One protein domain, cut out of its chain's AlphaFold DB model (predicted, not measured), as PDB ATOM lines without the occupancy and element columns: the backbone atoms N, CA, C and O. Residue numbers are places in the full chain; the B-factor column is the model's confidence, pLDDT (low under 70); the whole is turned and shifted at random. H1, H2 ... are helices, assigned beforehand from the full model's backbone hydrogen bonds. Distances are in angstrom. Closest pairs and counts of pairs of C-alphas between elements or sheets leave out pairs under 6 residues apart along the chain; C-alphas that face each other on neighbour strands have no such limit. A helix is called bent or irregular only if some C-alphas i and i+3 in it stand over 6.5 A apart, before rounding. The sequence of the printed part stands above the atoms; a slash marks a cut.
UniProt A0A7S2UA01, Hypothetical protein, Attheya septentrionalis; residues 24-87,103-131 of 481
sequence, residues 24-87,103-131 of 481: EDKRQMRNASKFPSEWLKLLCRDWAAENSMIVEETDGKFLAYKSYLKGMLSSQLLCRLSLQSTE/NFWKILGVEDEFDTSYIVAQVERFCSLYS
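What this domain is: This is residues 24 to 87 and 103 to 131 of the 481 residues of the protein "Hypothetical protein" of Attheya septentrionalis (UniProt A0A7S2UA01). Seven mostly crossed helices form a rounded body of two rough groups, H2, H3 and H4 on one side and H5, H6 and the long H7 on the other, with H2 near the middle and packing end-on against H7. H1 lies at one end of the body and packs on the start of H5. The printed part has 93 residues with seven named helices, H1 to H7 in order along the chain, and no named strand; the class is all helix. It is compact, with a radius of gyration of the C-alphas of 12.5 A, and spans 33 by 29 by 28 A.

How they stand to each other: Start at H1, residues 24 to 31, which touches H5, residues 75 to 81, at a steep tilt of 44 degrees; their closest C-alphas, those of Arg 30 and Ser 75, are 5.9 A apart. Just after H1, residues 33 to 34 pair antiparallel with residues 73 to 74. Next comes H2, residues 36 to 43, the hub, touching three helices. H2 only just touches H3, residues 45 to 50, with 3 pairs of C-alphas within 8 A, and only at the corner; the closest C-alphas are those of Lys 41 and Ala 48, 5.5 A apart. H2 touches H4, residues 52 to 64, opposite ways at a steep tilt of 44 degrees, with the C-alphas of Ser 37 and Val 55 closest at 5.2 A. H7, residues 113 to 129, touches H2 with residues 119 to 126 alone; the closest C-alphas are those of Leu 43 and Gln 122, 6.2 A apart. H5 and H7 only just touch, with 3 pairs of C-alphas within 8 A, the closest being Cys 79 and Val 123 at 6.5 A. H6, residues 104 to 107, is close to H4 but not clearly touching, with the C-alphas of Lys 61 and Ile 107 closest at 7.1 A. H1 and H4 are apart. Every O i to N i+4 pair is within hydrogen-bond range in H1, H2, H3, H5 and H7; H4 has 7 of 9, and H6 is too short for such a pair.

Where its parts are: Find C-alpha 24 at (-18.400, -15.187, -6.324), where H1 begins. H4 runs 19.1 A from Ser 52 to Ala 64 and is irregular, but only just: C-alphas 56 and 59 are 6.51 A apart. H7 runs 24.2 A from C-alpha 113 at (-49.227, -29.427, 0.962) to C-alpha 129 at (-27.555, -24.390, -8.436).

The domain as a whole: The C-alphas farthest apart, those of Glu 24 and Glu 111, are 35.8 A apart. Residues 88 to 102 are cut out, and C-alphas 87 and 103 are 13.1 A apart across the cut. Of the links that are printed whole, H4 to H5 is short and the others are tight. Confidence is low, under 70, at residues 66 to 71 and 85 to 87.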
ATOM      1  N   GLU A  24     -18.301 -16.170  -7.401       71.81
ATOM      2  CA  GLU A  24     -18.400 -15.187  -6.324       71.81
ATOM      3  C   GLU A  24     -19.849 -15.041  -5.847       71.81
ATOM      4  O   GLU A  24     -20.087 -15.081  -4.641       71.81
ATOM      5  N   ASP A  25     -20.824 -15.035  -6.757       77.00
ATOM      6  CA  ASP A  25     -22.249 -15.036  -6.397       77.00
ATOM      7  C   ASP A  25     -22.616 -16.313  -5.634       77.00
ATOM      8  O   ASP A  25     -23.283 -16.263  -4.599       77.00
ATOM      9  N   LYS A  26     -22.083 -17.470  -6.056       79.94
ATOM     10  CA  LYS A  26     -22.233 -18.739  -5.329       79.94
ATOM     11  C   LYS A  26     -21.627 -18.689  -3.927       79.94
ATOM     12  O   LYS A  26     -22.095 -19.365  -3.011       79.94
ATOM     13  N   ARG A  27     -20.568 -17.906  -3.711       72.94
ATOM     14  CA  ARG A  27     -19.975 -17.703  -2.380       72.94
ATOM     15  C   ARG A  27     -20.813 -16.752  -1.529       72.94
ATOM     16  O   ARG A  27     -21.047 -17.058  -0.363       72.94
ATOM     17  N   GLN A  28     -21.275 -15.644  -2.101       76.56
ATOM     18  CA  GLN A  28     -22.108 -14.669  -1.400       76.56
ATOM     19  C   GLN A  28     -23.441 -15.291  -0.975       76.56
ATOM     20  O   GLN A  28     -23.812 -15.193   0.192       76.56
ATOM     21  N   MET A  29     -24.097 -16.044  -1.861       79.50
ATOM     22  CA  MET A  29     -25.374 -16.711  -1.576       79.50
ATOM     23  C   MET A  29     -25.271 -17.825  -0.527       79.50
ATOM     24  O   MET A  29     -26.199 -18.029   0.258       79.50
ATOM     25  N   ARG A  30     -24.125 -18.510  -0.431       77.56
ATOM     26  CA  ARG A  30     -23.868 -19.499   0.635       77.56
ATOM     27  C   ARG A  30     -23.774 -18.887   2.032       77.56
ATOM     28  O   ARG A  30     -24.051 -19.576   3.008       77.56
ATOM     29  N   ASN A  31     -23.389 -17.616   2.114       76.94
ATOM     30  CA  ASN A  31     -23.190 -16.903   3.374       76.94
ATOM     31  C   ASN A  31     -24.276 -15.853   3.638       76.94
ATOM     32  O   ASN A  31     -24.241 -15.194   4.676       76.94
ATOM     33  N   ALA A  32     -25.218 -15.679   2.708       83.31
ATOM     34  CA  ALA A  32     -26.321 -14.755   2.868       83.31
ATOM     35  C   ALA A  32     -27.190 -15.207   4.048       83.31
ATOM     36  O   ALA A  32     -27.697 -16.332   4.076       83.31
ATOM     37  N   SER A  33     -27.340 -14.308   5.013       84.75
ATOM     38  CA  SER A  33     -28.288 -14.425   6.114       84.75
ATOM     39  C   SER A  33     -29.417 -13.456   5.818       84.75
ATOM     40  O   SER A  33     -29.174 -12.254   5.721       84.75
ATOM     41  N   LYS A  34     -30.618 -13.990   5.620       87.38
ATOM     42  CA  LYS A  34     -31.821 -13.221   5.304       87.38
ATOM     43  C   LYS A  34     -32.977 -13.689   6.175       87.38
ATOM     44  O   LYS A  34     -32.924 -14.781   6.756       87.38
ATOM     45  N   PHE A  35     -34.009 -12.865   6.268       87.50
ATOM     46  CA  PHE A  35     -35.252 -13.272   6.911       87.50
ATOM     47  C   PHE A  35     -35.962 -14.362   6.088       87.50
ATOM     48  O   PHE A  35     -35.773 -14.426   4.867       87.50
ATOM     49  N   PRO A  36     -36.750 -15.245   6.725       87.56
ATOM     50  CA  PRO A  36     -37.596 -16.203   6.017       87.56
ATOM     51  C   PRO A  36     -38.427 -15.562   4.892       87.56
ATOM     52  O   PRO A  36     -38.453 -16.090   3.782       87.56
ATOM     53  N   SER A  37     -39.035 -14.397   5.141       90.75
ATOM     54  CA  SER A  37     -39.839 -13.675   4.149       90.75
ATOM     55  C   SER A  37     -39.029 -13.265   2.914       90.75
ATOM     56  O   SER A  37     -39.486 -13.398   1.780       90.75
ATOM     57  N   GLU A  38     -37.791 -12.812   3.110       90.19
ATOM     58  CA  GLU A  38     -36.881 -12.447   2.026       90.19
ATOM     59  C   GLU A  38     -36.415 -13.669   1.234       90.19
ATOM     60  O   GLU A  38     -36.241 -13.581   0.019       90.19
ATOM     61  N   TRP A  39     -36.221 -14.811   1.900       89.31
ATOM     62  CA  TRP A  39     -35.936 -16.074   1.224       89.31
ATOM     63  C   TRP A  39     -37.117 -16.530   0.367       89.31
ATOM     64  O   TRP A  39     -36.903 -16.898  -0.784       89.31
ATOM     65  N   LEU A  40     -38.349 -16.438   0.875       87.00
ATOM     66  CA  LEU A  40     -39.559 -16.773   0.119       87.00
ATOM     67  C   LEU A  40     -39.742 -15.852  -1.093       87.00
ATOM     68  O   LEU A  40     -39.942 -16.341  -2.201       87.00
ATOM     69  N   LYS A  41     -39.557 -14.537  -0.927       91.56
ATOM     70  CA  LYS A  41     -39.591 -13.567  -2.039       91.56
ATOM     71  C   LYS A  41     -38.498 -13.817  -3.078       91.56
ATOM     72  O   LYS A  41     -38.682 -13.514  -4.252       91.56
ATOM     73  N   LEU A  42     -37.341 -14.328  -2.657       86.69
ATOM     74  CA  LEU A  42     -36.228 -14.608  -3.559       86.69
ATOM     75  C   LEU A  42     -36.426 -15.909  -4.343       86.69
ATOM     76  O   LEU A  42     -36.123 -15.940  -5.533       86.69
ATOM     77  N   LEU A  43     -36.877 -16.968  -3.669       85.25
ATOM     78  CA  LEU A  43     -36.977 -18.317  -4.231       85.25
ATOM     79  C   LEU A  43     -38.304 -18.561  -4.954       85.25
ATOM     80  O   LEU A  43     -38.331 -19.268  -5.955       85.25
ATOM     81  N   CYS A  44     -39.386 -17.961  -4.463       87.69
ATOM     82  CA  CYS A  44     -40.754 -18.232  -4.887       87.69
ATOM     83  C   CYS A  44     -41.483 -16.911  -5.180       87.69
ATOM     84  O   CYS A  44     -42.451 -16.586  -4.502       87.69
ATOM     85  N   ARG A  45     -41.001 -16.122  -6.154       88.25
ATOM     86  CA  ARG A  45     -41.530 -14.771  -6.446       88.25
ATOM     87  C   ARG A  45     -43.041 -14.744  -6.665       88.25
ATOM     88  O   ARG A  45     -43.715 -13.955  -6.011       88.25
ATOM     89  N   ASP A  46     -43.541 -15.617  -7.533       87.81
ATOM     90  CA  ASP A  46     -44.955 -15.628  -7.922       87.81
ATOM     91  C   ASP A  46     -45.838 -16.049  -6.743       87.81
ATOM     92  O   ASP A  46     -46.748 -15.326  -6.347       87.81
ATOM     93  N   TRP A  47     -45.464 -17.142  -6.071       92.25
ATOM     94  CA  TRP A  47     -46.157 -17.613  -4.870       92.25
ATOM     95  C   TRP A  47     -46.141 -16.575  -3.738       92.25
ATOM     96  O   TRP A  47     -47.150 -16.364  -3.068       92.25
ATOM     97  N   ALA A  48     -45.013 -15.889  -3.527       92.25
ATOM     98  CA  ALA A  48     -44.881 -14.864  -2.494       92.25
ATOM     99  C   ALA A  48     -45.691 -13.597  -2.809       92.25
ATOM    100  O   ALA A  48     -46.079 -12.883  -1.883       92.25
ATOM    101  N   ALA A  49     -45.932 -13.304  -4.090       92.25
ATOM    102  CA  ALA A  49     -46.789 -12.201  -4.510       92.25
ATOM    103  C   ALA A  49     -48.269 -12.507  -4.238       92.25
ATOM    104  O   ALA A  49     -48.989 -11.635  -3.755       92.25
ATOM    105  N   GLU A  50     -48.699 -13.746  -4.484       91.62
ATOM    106  CA  GLU A  50     -50.065 -14.215  -4.212       91.62
ATOM    107  C   GLU A  50     -50.342 -14.367  -2.707       91.62
ATOM    108  O   GLU A  50     -51.435 -14.055  -2.237       91.62
ATOM    109  N   ASN A  51     -49.328 -14.760  -1.930       92.50
ATOM    110  CA  ASN A  51     -49.430 -15.046  -0.496       92.50
ATOM    111  C   ASN A  51     -48.747 -13.983   0.382       92.50
ATOM    112  O   ASN A  51     -48.124 -14.302   1.400       92.50
ATOM    113  N   SER A  52     -48.855 -12.704   0.007       93.38
ATOM    114  CA  SER A  52     -48.139 -11.599   0.666       93.38
ATOM    115  C   SER A  52     -48.389 -11.516   2.178       93.38
ATOM    116  O   SER A  52     -47.440 -11.333   2.939       93.38
ATOM    117  N   MET A  53     -49.629 -11.746   2.625       92.19
ATOM    118  CA  MET A  53     -49.998 -11.755   4.046       92.19
ATOM    119  C   MET A  53     -49.249 -12.846   4.825       92.19
ATOM    120  O   MET A  53     -48.685 -12.581   5.884       92.19
ATOM    121  N   ILE A  54     -49.183 -14.065   4.278       90.31
ATOM    122  CA  ILE A  54     -48.465 -15.184   4.904       90.31
ATOM    123  C   ILE A  54     -46.976 -14.848   4.987       90.31
ATOM    124  O   ILE A  54     -46.355 -15.034   6.034       90.31
ATOM    125  N   VAL A  55     -46.406 -14.300   3.911       91.38
ATOM    126  CA  VAL A  55     -44.990 -13.911   3.839       91.38
ATOM    127  C   VAL A  55     -44.641 -12.822   4.860       91.38
ATOM    128  O   VAL A  55     -43.578 -12.893   5.475       91.38
ATOM    129  N   GLU A  56     -45.516 -11.842   5.080       91.00
ATOM    130  CA  GLU A  56     -45.322 -10.791   6.089       91.00
ATOM    131  C   GLU A  56     -45.417 -11.331   7.524       91.00
ATOM    132  O   GLU A  56     -44.619 -10.956   8.386       91.00
ATOM    133  N   GLU A  57     -46.328 -12.271   7.783       91.19
ATOM    134  CA  GLU A  57     -46.458 -12.917   9.095       91.19
ATOM    135  C   GLU A  57     -45.361 -13.951   9.383       91.19
ATOM    136  O   GLU A  57     -45.087 -14.255  10.550       91.19
ATOM    137  N   THR A  58     -44.729 -14.493   8.339       89.38
ATOM    138  CA  THR A  58     -43.731 -15.569   8.429       89.38
ATOM    139  C   THR A  58     -42.593 -15.186   9.370       89.38
ATOM    140  O   THR A  58     -42.191 -15.986  10.217       89.38
ATOM    141  N   ASP A  59     -42.087 -13.955   9.273       88.12
ATOM    142  CA  ASP A  59     -40.974 -13.501  10.108       88.12
ATOM    143  C   ASP A  59     -41.387 -13.371  11.576       88.12
ATOM    144  O   ASP A  59     -40.626 -13.752  12.464       88.12
ATOM    145  N   GLY A  60     -42.609 -12.902  11.843       86.25
ATOM    146  CA  GLY A  60     -43.163 -12.828  13.195       86.25
ATOM    147  C   GLY A  60     -43.340 -14.213  13.821       86.25
ATOM    148  O   GLY A  60     -42.907 -14.441  14.953       86.25
ATOM    149  N   LYS A  61     -43.901 -15.165  13.061       86.75
ATOM    150  CA  LYS A  61     -44.058 -16.571  13.478       86.75
ATOM    151  C   LYS A  61     -42.702 -17.238  13.712       86.75
ATOM    152  O   LYS A  61     -42.516 -17.915  14.722       86.75
ATOM    153  N   PHE A  62     -41.728 -16.990  12.838       84.44
ATOM    154  CA  PHE A  62     -40.367 -17.498  12.989       84.44
ATOM    155  C   PHE A  62     -39.644 -16.892  14.198       84.44
ATOM    156  O   PHE A  62     -38.980 -17.616  14.929       84.44
ATOM    157  N   LEU A  63     -39.789 -15.589  14.456       83.25
ATOM    158  CA  LEU A  63     -39.209 -14.926  15.630       83.25
ATOM    159  C   LEU A  63     -39.827 -15.420  16.943       83.25
ATOM    160  O   LEU A  63     -39.119 -15.547  17.945       83.25
ATOM    161  N   ALA A  64     -41.126 -15.726  16.939       82.62
ATOM    162  CA  ALA A  64     -41.796 -16.371  18.066       82.62
ATOM    163  C   ALA A  64     -41.295 -17.811  18.271       82.62
ATOM    164  O   ALA A  64     -41.223 -18.304  19.400       82.62
ATOM    165  N   TYR A  65     -40.906 -18.481  17.185       72.69
ATOM    166  CA  TYR A  65     -40.404 -19.840  17.213       72.69
ATOM    167  C   TYR A  65     -38.890 -19.892  17.471       72.69
ATOM    168  O   TYR A  65     -38.061 -19.781  16.574       72.69
ATOM    169  N   LYS A  66     -38.529 -20.187  18.727       60.31
ATOM    170  CA  LYS A  66     -37.157 -20.479  19.188       60.31
ATOM    171  C   LYS A  66     -36.245 -19.234  19.218       60.31
ATOM    172  O   LYS A  66     -35.553 -18.900  18.261       60.31
ATOM    173  N   SER A  67     -36.095 -18.652  20.413       62.16
ATOM    174  CA  SER A  67     -35.180 -17.539  20.755       62.16
ATOM    175  C   SER A  67     -33.686 -17.774  20.441       62.16
ATOM    176  O   SER A  67     -32.871 -16.860  20.546       62.16
ATOM    177  N   TYR A  68     -33.307 -18.985  20.024       53.19
ATOM    178  CA  TYR A  68     -31.922 -19.402  19.794       53.19
ATOM    179  C   TYR A  68     -31.391 -19.133  18.374       53.19
ATOM    180  O   TYR A  68     -30.188 -19.262  18.159       53.19
ATOM    181  N   LEU A  69     -32.236 -18.753  17.404       60.75
ATOM    182  CA  LEU A  69     -31.820 -18.589  15.996       60.75
ATOM    183  C   LEU A  69     -31.503 -17.143  15.564       60.75
ATOM    184  O   LEU A  69     -31.235 -16.905  14.390       60.75
ATOM    185  N   LYS A  70     -31.472 -16.171  16.491       62.53
ATOM    186  CA  LYS A  70     -31.150 -14.747  16.214       62.53
ATOM    187  C   LYS A  70     -31.941 -14.121  15.041       62.53
ATOM    188  O   LYS A  70     -31.484 -13.144  14.454       62.53
ATOM    189  N   GLY A  71     -33.107 -14.670  14.693       64.38
ATOM    190  CA  GLY A  71     -34.030 -14.113  13.698       64.38
ATOM    191  C   GLY A  71     -33.602 -14.192  12.229       64.38
ATOM    192  O   GLY A  71     -34.353 -13.725  11.385       64.38
ATOM    193  N   MET A  72     -32.451 -14.783  11.887       76.31
ATOM    194  CA  MET A  72     -31.990 -14.877  10.493       76.31
ATOM    195  C   MET A  72     -31.732 -16.324  10.080       76.31
ATOM    196  O   MET A  72     -31.109 -17.093  10.815       76.31
ATOM    197  N   LEU A  73     -32.152 -16.677   8.865       80.19
ATOM    198  CA  LEU A  73     -31.844 -17.959   8.245       80.19
ATOM    199  C   LEU A  73     -30.663 -17.793   7.293       80.19
ATOM    200  O   LEU A  73     -30.702 -16.997   6.350       80.19
ATOM    201  N   SER A  74     -29.615 -18.584   7.516       83.88
ATOM    202  CA  SER A  74     -28.615 -18.812   6.476       83.88
ATOM    203  C   SER A  74     -29.189 -19.744   5.411       83.88
ATOM    204  O   SER A  74     -30.017 -20.609   5.710       83.88
ATOM    205  N   SER A  75     -28.704 -19.626   4.178       81.31
ATOM    206  CA  SER A  75     -29.087 -20.531   3.084       81.31
ATOM    207  C   SER A  75     -28.844 -22.010   3.415       81.31
ATOM    208  O   SER A  75     -29.635 -22.876   3.049       81.31
ATOM    209  N   GLN A  76     -27.788 -22.308   4.178       81.25
ATOM    210  CA  GLN A  76     -27.498 -23.660   4.666       81.25
ATOM    211  C   GLN A  76     -28.537 -24.159   5.672       81.25
ATOM    212  O   GLN A  76     -28.920 -25.327   5.628       81.25
ATOM    213  N   LEU A  77     -28.973 -23.297   6.596       82.19
ATOM    214  CA  LEU A  77     -29.974 -23.662   7.591       82.19
ATOM    215  C   LEU A  77     -31.343 -23.854   6.935       82.19
ATOM    216  O   LEU A  77     -32.001 -24.848   7.227       82.19
ATOM    217  N   LEU A  78     -31.714 -22.981   5.994       85.31
ATOM    218  CA  LEU A  78     -32.917 -23.132   5.177       85.31
ATOM    219  C   LEU A  78     -32.921 -24.486   4.448       85.31
ATOM    220  O   LEU A  78     -33.804 -25.300   4.690       85.31
ATOM    221  N   CYS A  79     -31.869 -24.799   3.676       84.62
ATOM    222  CA  CYS A  79     -31.738 -26.091   2.980       84.62
ATOM    223  C   CYS A  79     -31.817 -27.308   3.933       84.62
ATOM    224  O   CYS A  79     -32.194 -28.396   3.503       84.62
ATOM    225  N   ARG A  80     -31.424 -27.180   5.208       82.62
ATOM    226  CA  ARG A  80     -31.515 -28.277   6.189       82.62
ATOM    227  C   ARG A  80     -32.926 -28.436   6.737       82.62
ATOM    228  O   ARG A  80     -33.430 -29.551   6.771       82.62
ATOM    229  N   LEU A  81     -33.551 -27.338   7.152       82.81
ATOM    230  CA  LEU A  81     -34.881 -27.365   7.761       82.81
ATOM    231  C   LEU A  81     -35.961 -27.770   6.754       82.81
ATOM    232  O   LEU A  81     -36.857 -28.532   7.099       82.81
ATOM    233  N   SER A  82     -35.840 -27.321   5.504       83.94
ATOM    234  CA  SER A  82     -36.833 -27.594   4.462       83.94
ATOM    235  C   SER A  82     -36.832 -29.040   3.965       83.94
ATOM    236  O   SER A  82     -37.836 -29.485   3.427       83.94
ATOM    237  N   LEU A  83     -35.723 -29.771   4.126       77.44
ATOM    238  CA  LEU A  83     -35.504 -31.062   3.456       77.44
ATOM    239  C   LEU A  83     -35.377 -32.248   4.421       77.44
ATOM    240  O   LEU A  83     -35.434 -33.396   3.995       77.44
ATOM    241  N   GLN A  84     -35.276 -31.993   5.729       70.19
ATOM    242  CA  GLN A  84     -35.345 -33.043   6.753       70.19
ATOM    243  C   GLN A  84     -36.726 -33.712   6.859       70.19
ATOM    244  O   GLN A  84     -36.825 -34.778   7.460       70.19
ATOM    245  N   SER A  85     -37.781 -33.121   6.284       58.69
ATOM    246  CA  SER A  85     -39.124 -33.725   6.306       58.69
ATOM    247  C   SER A  85     -39.301 -34.862   5.300       58.69
ATOM    248  O   SER A  85     -40.147 -35.721   5.521       58.69
ATOM    249  N   THR A  86     -38.523 -34.899   4.215       55.78
ATOM    250  CA  THR A  86     -38.850 -35.759   3.065       55.78
ATOM    251  C   THR A  86     -38.152 -37.121   3.102       55.78
ATOM    252  O   THR A  86     -38.732 -38.116   2.676       55.78
ATOM    253  N   GLU A  87     -36.924 -37.206   3.628       54.75
ATOM    254  CA  GLU A  87     -36.104 -38.429   3.513       54.75
ATOM    255  C   GLU A  87     -36.335 -39.463   4.625       54.75
ATOM    256  O   GLU A  87     -36.126 -40.652   4.403       54.75
ATOM    257  N   ASN A 103     -42.918 -29.874  11.569       83.88
ATOM    258  CA  ASN A 103     -42.957 -29.440  10.182       83.88
ATOM    259  C   ASN A 103     -42.657 -27.938  10.152       83.88
ATOM    260  O   ASN A 103     -43.473 -27.110  10.565       83.88
ATOM    261  N   PHE A 104     -41.449 -27.612   9.696       86.69
ATOM    262  CA  PHE A 104     -40.935 -26.251   9.613       86.69
ATOM    263  C   PHE A 104     -41.889 -25.312   8.861       86.69
ATOM    264  O   PHE A 104     -42.149 -24.209   9.330       86.69
ATOM    265  N   TRP A 105     -42.462 -25.761   7.743       88.88
ATOM    266  CA  TRP A 105     -43.348 -24.939   6.916       88.88
ATOM    267  C   TRP A 105     -44.704 -24.697   7.573       88.88
ATOM    268  O   TRP A 105     -45.209 -23.575   7.554       88.88
ATOM    269  N   LYS A 106     -45.214 -25.697   8.297       89.25
ATOM    270  CA  LYS A 106     -46.436 -25.553   9.092       89.25
ATOM    271  C   LYS A 106     -46.280 -24.533  10.222       89.25
ATOM    272  O   LYS A 106     -47.204 -23.779  10.502       89.25
ATOM    273  N   ILE A 107     -45.099 -24.458  10.843       86.94
ATOM    274  CA  ILE A 107     -44.782 -23.437  11.864       86.94
ATOM    275  C   ILE A 107     -44.804 -22.026  11.266       86.94
ATOM    276  O   ILE A 107     -45.216 -21.075  11.928       86.94
ATOM    277  N   LEU A 108     -44.380 -21.891  10.011       84.56
ATOM    278  CA  LEU A 108     -44.403 -20.626   9.284       84.56
ATOM    279  C   LEU A 108     -45.806 -20.231   8.792       84.56
ATOM    280  O   LEU A 108     -45.991 -19.108   8.329       84.56
ATOM    281  N   GLY A 109     -46.805 -21.103   8.952       87.38
ATOM    282  CA  GLY A 109     -48.177 -20.872   8.502       87.38
ATOM    283  C   GLY A 109     -48.431 -21.264   7.048       87.38
ATOM    284  O   GLY A 109     -49.444 -20.853   6.493       87.38
ATOM    285  N   VAL A 110     -47.536 -22.043   6.434       88.62
ATOM    286  CA  VAL A 110     -47.794 -22.699   5.147       88.62
ATOM    287  C   VAL A 110     -48.473 -24.032   5.451       88.62
ATOM    288  O   VAL A 110     -47.826 -24.988   5.882       88.62
ATOM    289  N   GLU A 111     -49.798 -24.056   5.332       88.75
ATOM    290  CA  GLU A 111     -50.615 -25.231   5.666       88.75
ATOM    291  C   GLU A 111     -50.893 -26.126   4.458       88.75
ATOM    292  O   GLU A 111     -51.063 -27.334   4.633       88.75
ATOM    293  N   ASP A 112     -50.907 -25.554   3.251       90.62
ATOM    294  CA  ASP A 112     -51.162 -26.299   2.023       90.62
ATOM    295  C   ASP A 112     -49.947 -27.165   1.643       90.62
ATOM    296  O   ASP A 112     -48.794 -26.718   1.595       90.62
ATOM    297  N   GLU A 113     -50.216 -28.440   1.380       88.25
ATOM    298  CA  GLU A 113     -49.227 -29.427   0.962       88.25
ATOM    299  C   GLU A 113     -48.714 -29.142  -0.454       88.25
ATOM    300  O   GLU A 113     -47.539 -29.397  -0.745       88.25
ATOM    301  N   PHE A 114     -49.550 -28.554  -1.316       90.00
ATOM    302  CA  PHE A 114     -49.146 -28.150  -2.661       90.00
ATOM    303  C   PHE A 114     -48.111 -27.023  -2.608       90.00
ATOM    304  O   PHE A 114     -47.020 -27.151  -3.172       90.00
ATOM    305  N   ASP A 115     -48.398 -25.975  -1.837       89.06
ATOM    306  CA  ASP A 115     -47.483 -24.855  -1.606       89.06
ATOM    307  C   ASP A 115     -46.187 -25.307  -0.941       89.06
ATOM    308  O   ASP A 115     -45.090 -24.921  -1.351       89.06
ATOM    309  N   THR A 116     -46.304 -26.188   0.053       89.94
ATOM    310  CA  THR A 116     -45.147 -26.787   0.721       89.94
ATOM    311  C   THR A 116     -44.264 -27.522  -0.285       89.94
ATOM    312  O   THR A 116     -43.050 -27.317  -0.308       89.94
ATOM    313  N   SER A 117     -44.861 -28.340  -1.154       87.31
ATOM    314  CA  SER A 117     -44.141 -29.091  -2.186       87.31
ATOM    315  C   SER A 117     -43.475 -28.166  -3.203       87.31
ATOM    316  O   SER A 117     -42.315 -28.378  -3.564       87.31
ATOM    317  N   TYR A 118     -44.167 -27.104  -3.621       88.31
ATOM    318  CA  TYR A 118     -43.629 -26.096  -4.531       88.31
ATOM    319  C   TYR A 118     -42.421 -25.369  -3.928       88.31
ATOM    320  O   TYR A 118     -41.359 -25.296  -4.551       88.31
ATOM    321  N   ILE A 119     -42.541 -24.887  -2.688       87.06
ATOM    322  CA  ILE A 119     -41.451 -24.206  -1.983       87.06
ATOM    323  C   ILE A 119     -40.260 -25.151  -1.793       87.06
ATOM    324  O   ILE A 119     -39.118 -24.761  -2.043       87.06
ATOM    325  N   VAL A 120     -40.505 -26.400  -1.388       89.38
ATOM    326  CA  VAL A 120     -39.453 -27.413  -1.234       89.38
ATOM    327  C   VAL A 120     -38.726 -27.646  -2.558       89.38
ATOM    328  O   VAL A 120     -37.497 -27.594  -2.572       89.38
ATOM    329  N   ALA A 121     -39.443 -27.793  -3.674       88.31
ATOM    330  CA  ALA A 121     -38.837 -27.964  -4.993       88.31
ATOM    331  C   ALA A 121     -37.956 -26.764  -5.401       88.31
ATOM    332  O   ALA A 121     -36.850 -26.949  -5.919       88.31
ATOM    333  N   GLN A 122     -38.387 -25.529  -5.116       87.06
ATOM    334  CA  GLN A 122     -37.568 -24.335  -5.370       87.06
ATOM    335  C   GLN A 122     -36.317 -24.296  -4.484       87.06
ATOM    336  O   GLN A 122     -35.227 -23.958  -4.954       87.06
ATOM    337  N   VAL A 123     -36.439 -24.700  -3.216       88.00
ATOM    338  CA  VAL A 123     -35.293 -24.831  -2.307       88.00
ATOM    339  C   VAL A 123     -34.324 -25.904  -2.811       88.00
ATOM    340  O   VAL A 123     -33.122 -25.653  -2.839       88.00
ATOM    341  N   GLU A 124     -34.796 -27.064  -3.274       87.44
ATOM    342  CA  GLU A 124     -33.938 -28.115  -3.846       87.44
ATOM    343  C   GLU A 124     -33.183 -27.635  -5.084       87.44
ATOM    344  O   GLU A 124     -31.961 -27.824  -5.194       87.44
ATOM    345  N   ARG A 125     -33.887 -26.952  -5.994       85.81
ATOM    346  CA  ARG A 125     -33.287 -26.332  -7.179       85.81
ATOM    347  C   ARG A 125     -32.206 -25.330  -6.781       85.81
ATOM    348  O   ARG A 125     -31.096 -25.373  -7.316       85.81
ATOM    349  N   PHE A 126     -32.483 -24.486  -5.791       85.94
ATOM    350  CA  PHE A 126     -31.527 -23.532  -5.238       85.94
ATOM    351  C   PHE A 126     -30.306 -24.220  -4.604       85.94
ATOM    352  O   PHE A 126     -29.166 -23.864  -4.920       85.94
ATOM    353  N   CYS A 127     -30.495 -25.249  -3.771       87.44
ATOM    354  CA  CYS A 127     -29.380 -25.976  -3.159       87.44
ATOM    355  C   CYS A 127     -28.486 -26.639  -4.233       87.44
ATOM    356  O   CYS A 127     -27.268 -26.734  -4.029       87.44
ATOM    357  N   SER A 128     -29.072 -27.046  -5.366       85.25
ATOM    358  CA  SER A 128     -28.378 -27.646  -6.514       85.25
ATOM    359  C   SER A 128     -27.574 -26.611  -7.310       85.25
ATOM    360  O   SER A 128     -26.369 -26.789  -7.500       85.25
ATOM    361  N   LEU A 129     -28.194 -25.484  -7.687       83.75
ATOM    362  CA  LEU A 129     -27.555 -24.390  -8.436       83.75
ATOM    363  C   LEU A 129     -26.360 -23.773  -7.694       83.75
ATOM    364  O   LEU A 129     -25.343 -23.425  -8.298       83.75
ATOM    365  N   TYR A 130     -26.467 -23.657  -6.369       82.00
ATOM    366  CA  TYR A 130     -25.463 -23.005  -5.527       82.00
ATOM    367  C   TYR A 130     -24.536 -23.980  -4.790       82.00
ATOM    368  O   TYR A 130     -23.695 -23.543  -3.996       82.00
ATOM    369  N   SER A 131     -24.658 -25.288  -5.051       82.31
ATOM    370  CA  SER A 131     -23.814 -26.338  -4.460       82.31
ATOM    371  C   SER A 131     -23.741 -26.244  -2.925       82.31
ATOM    372  O   SER A 131     -22.681 -26.375  -2.311       82.31
TER     373      SER A 131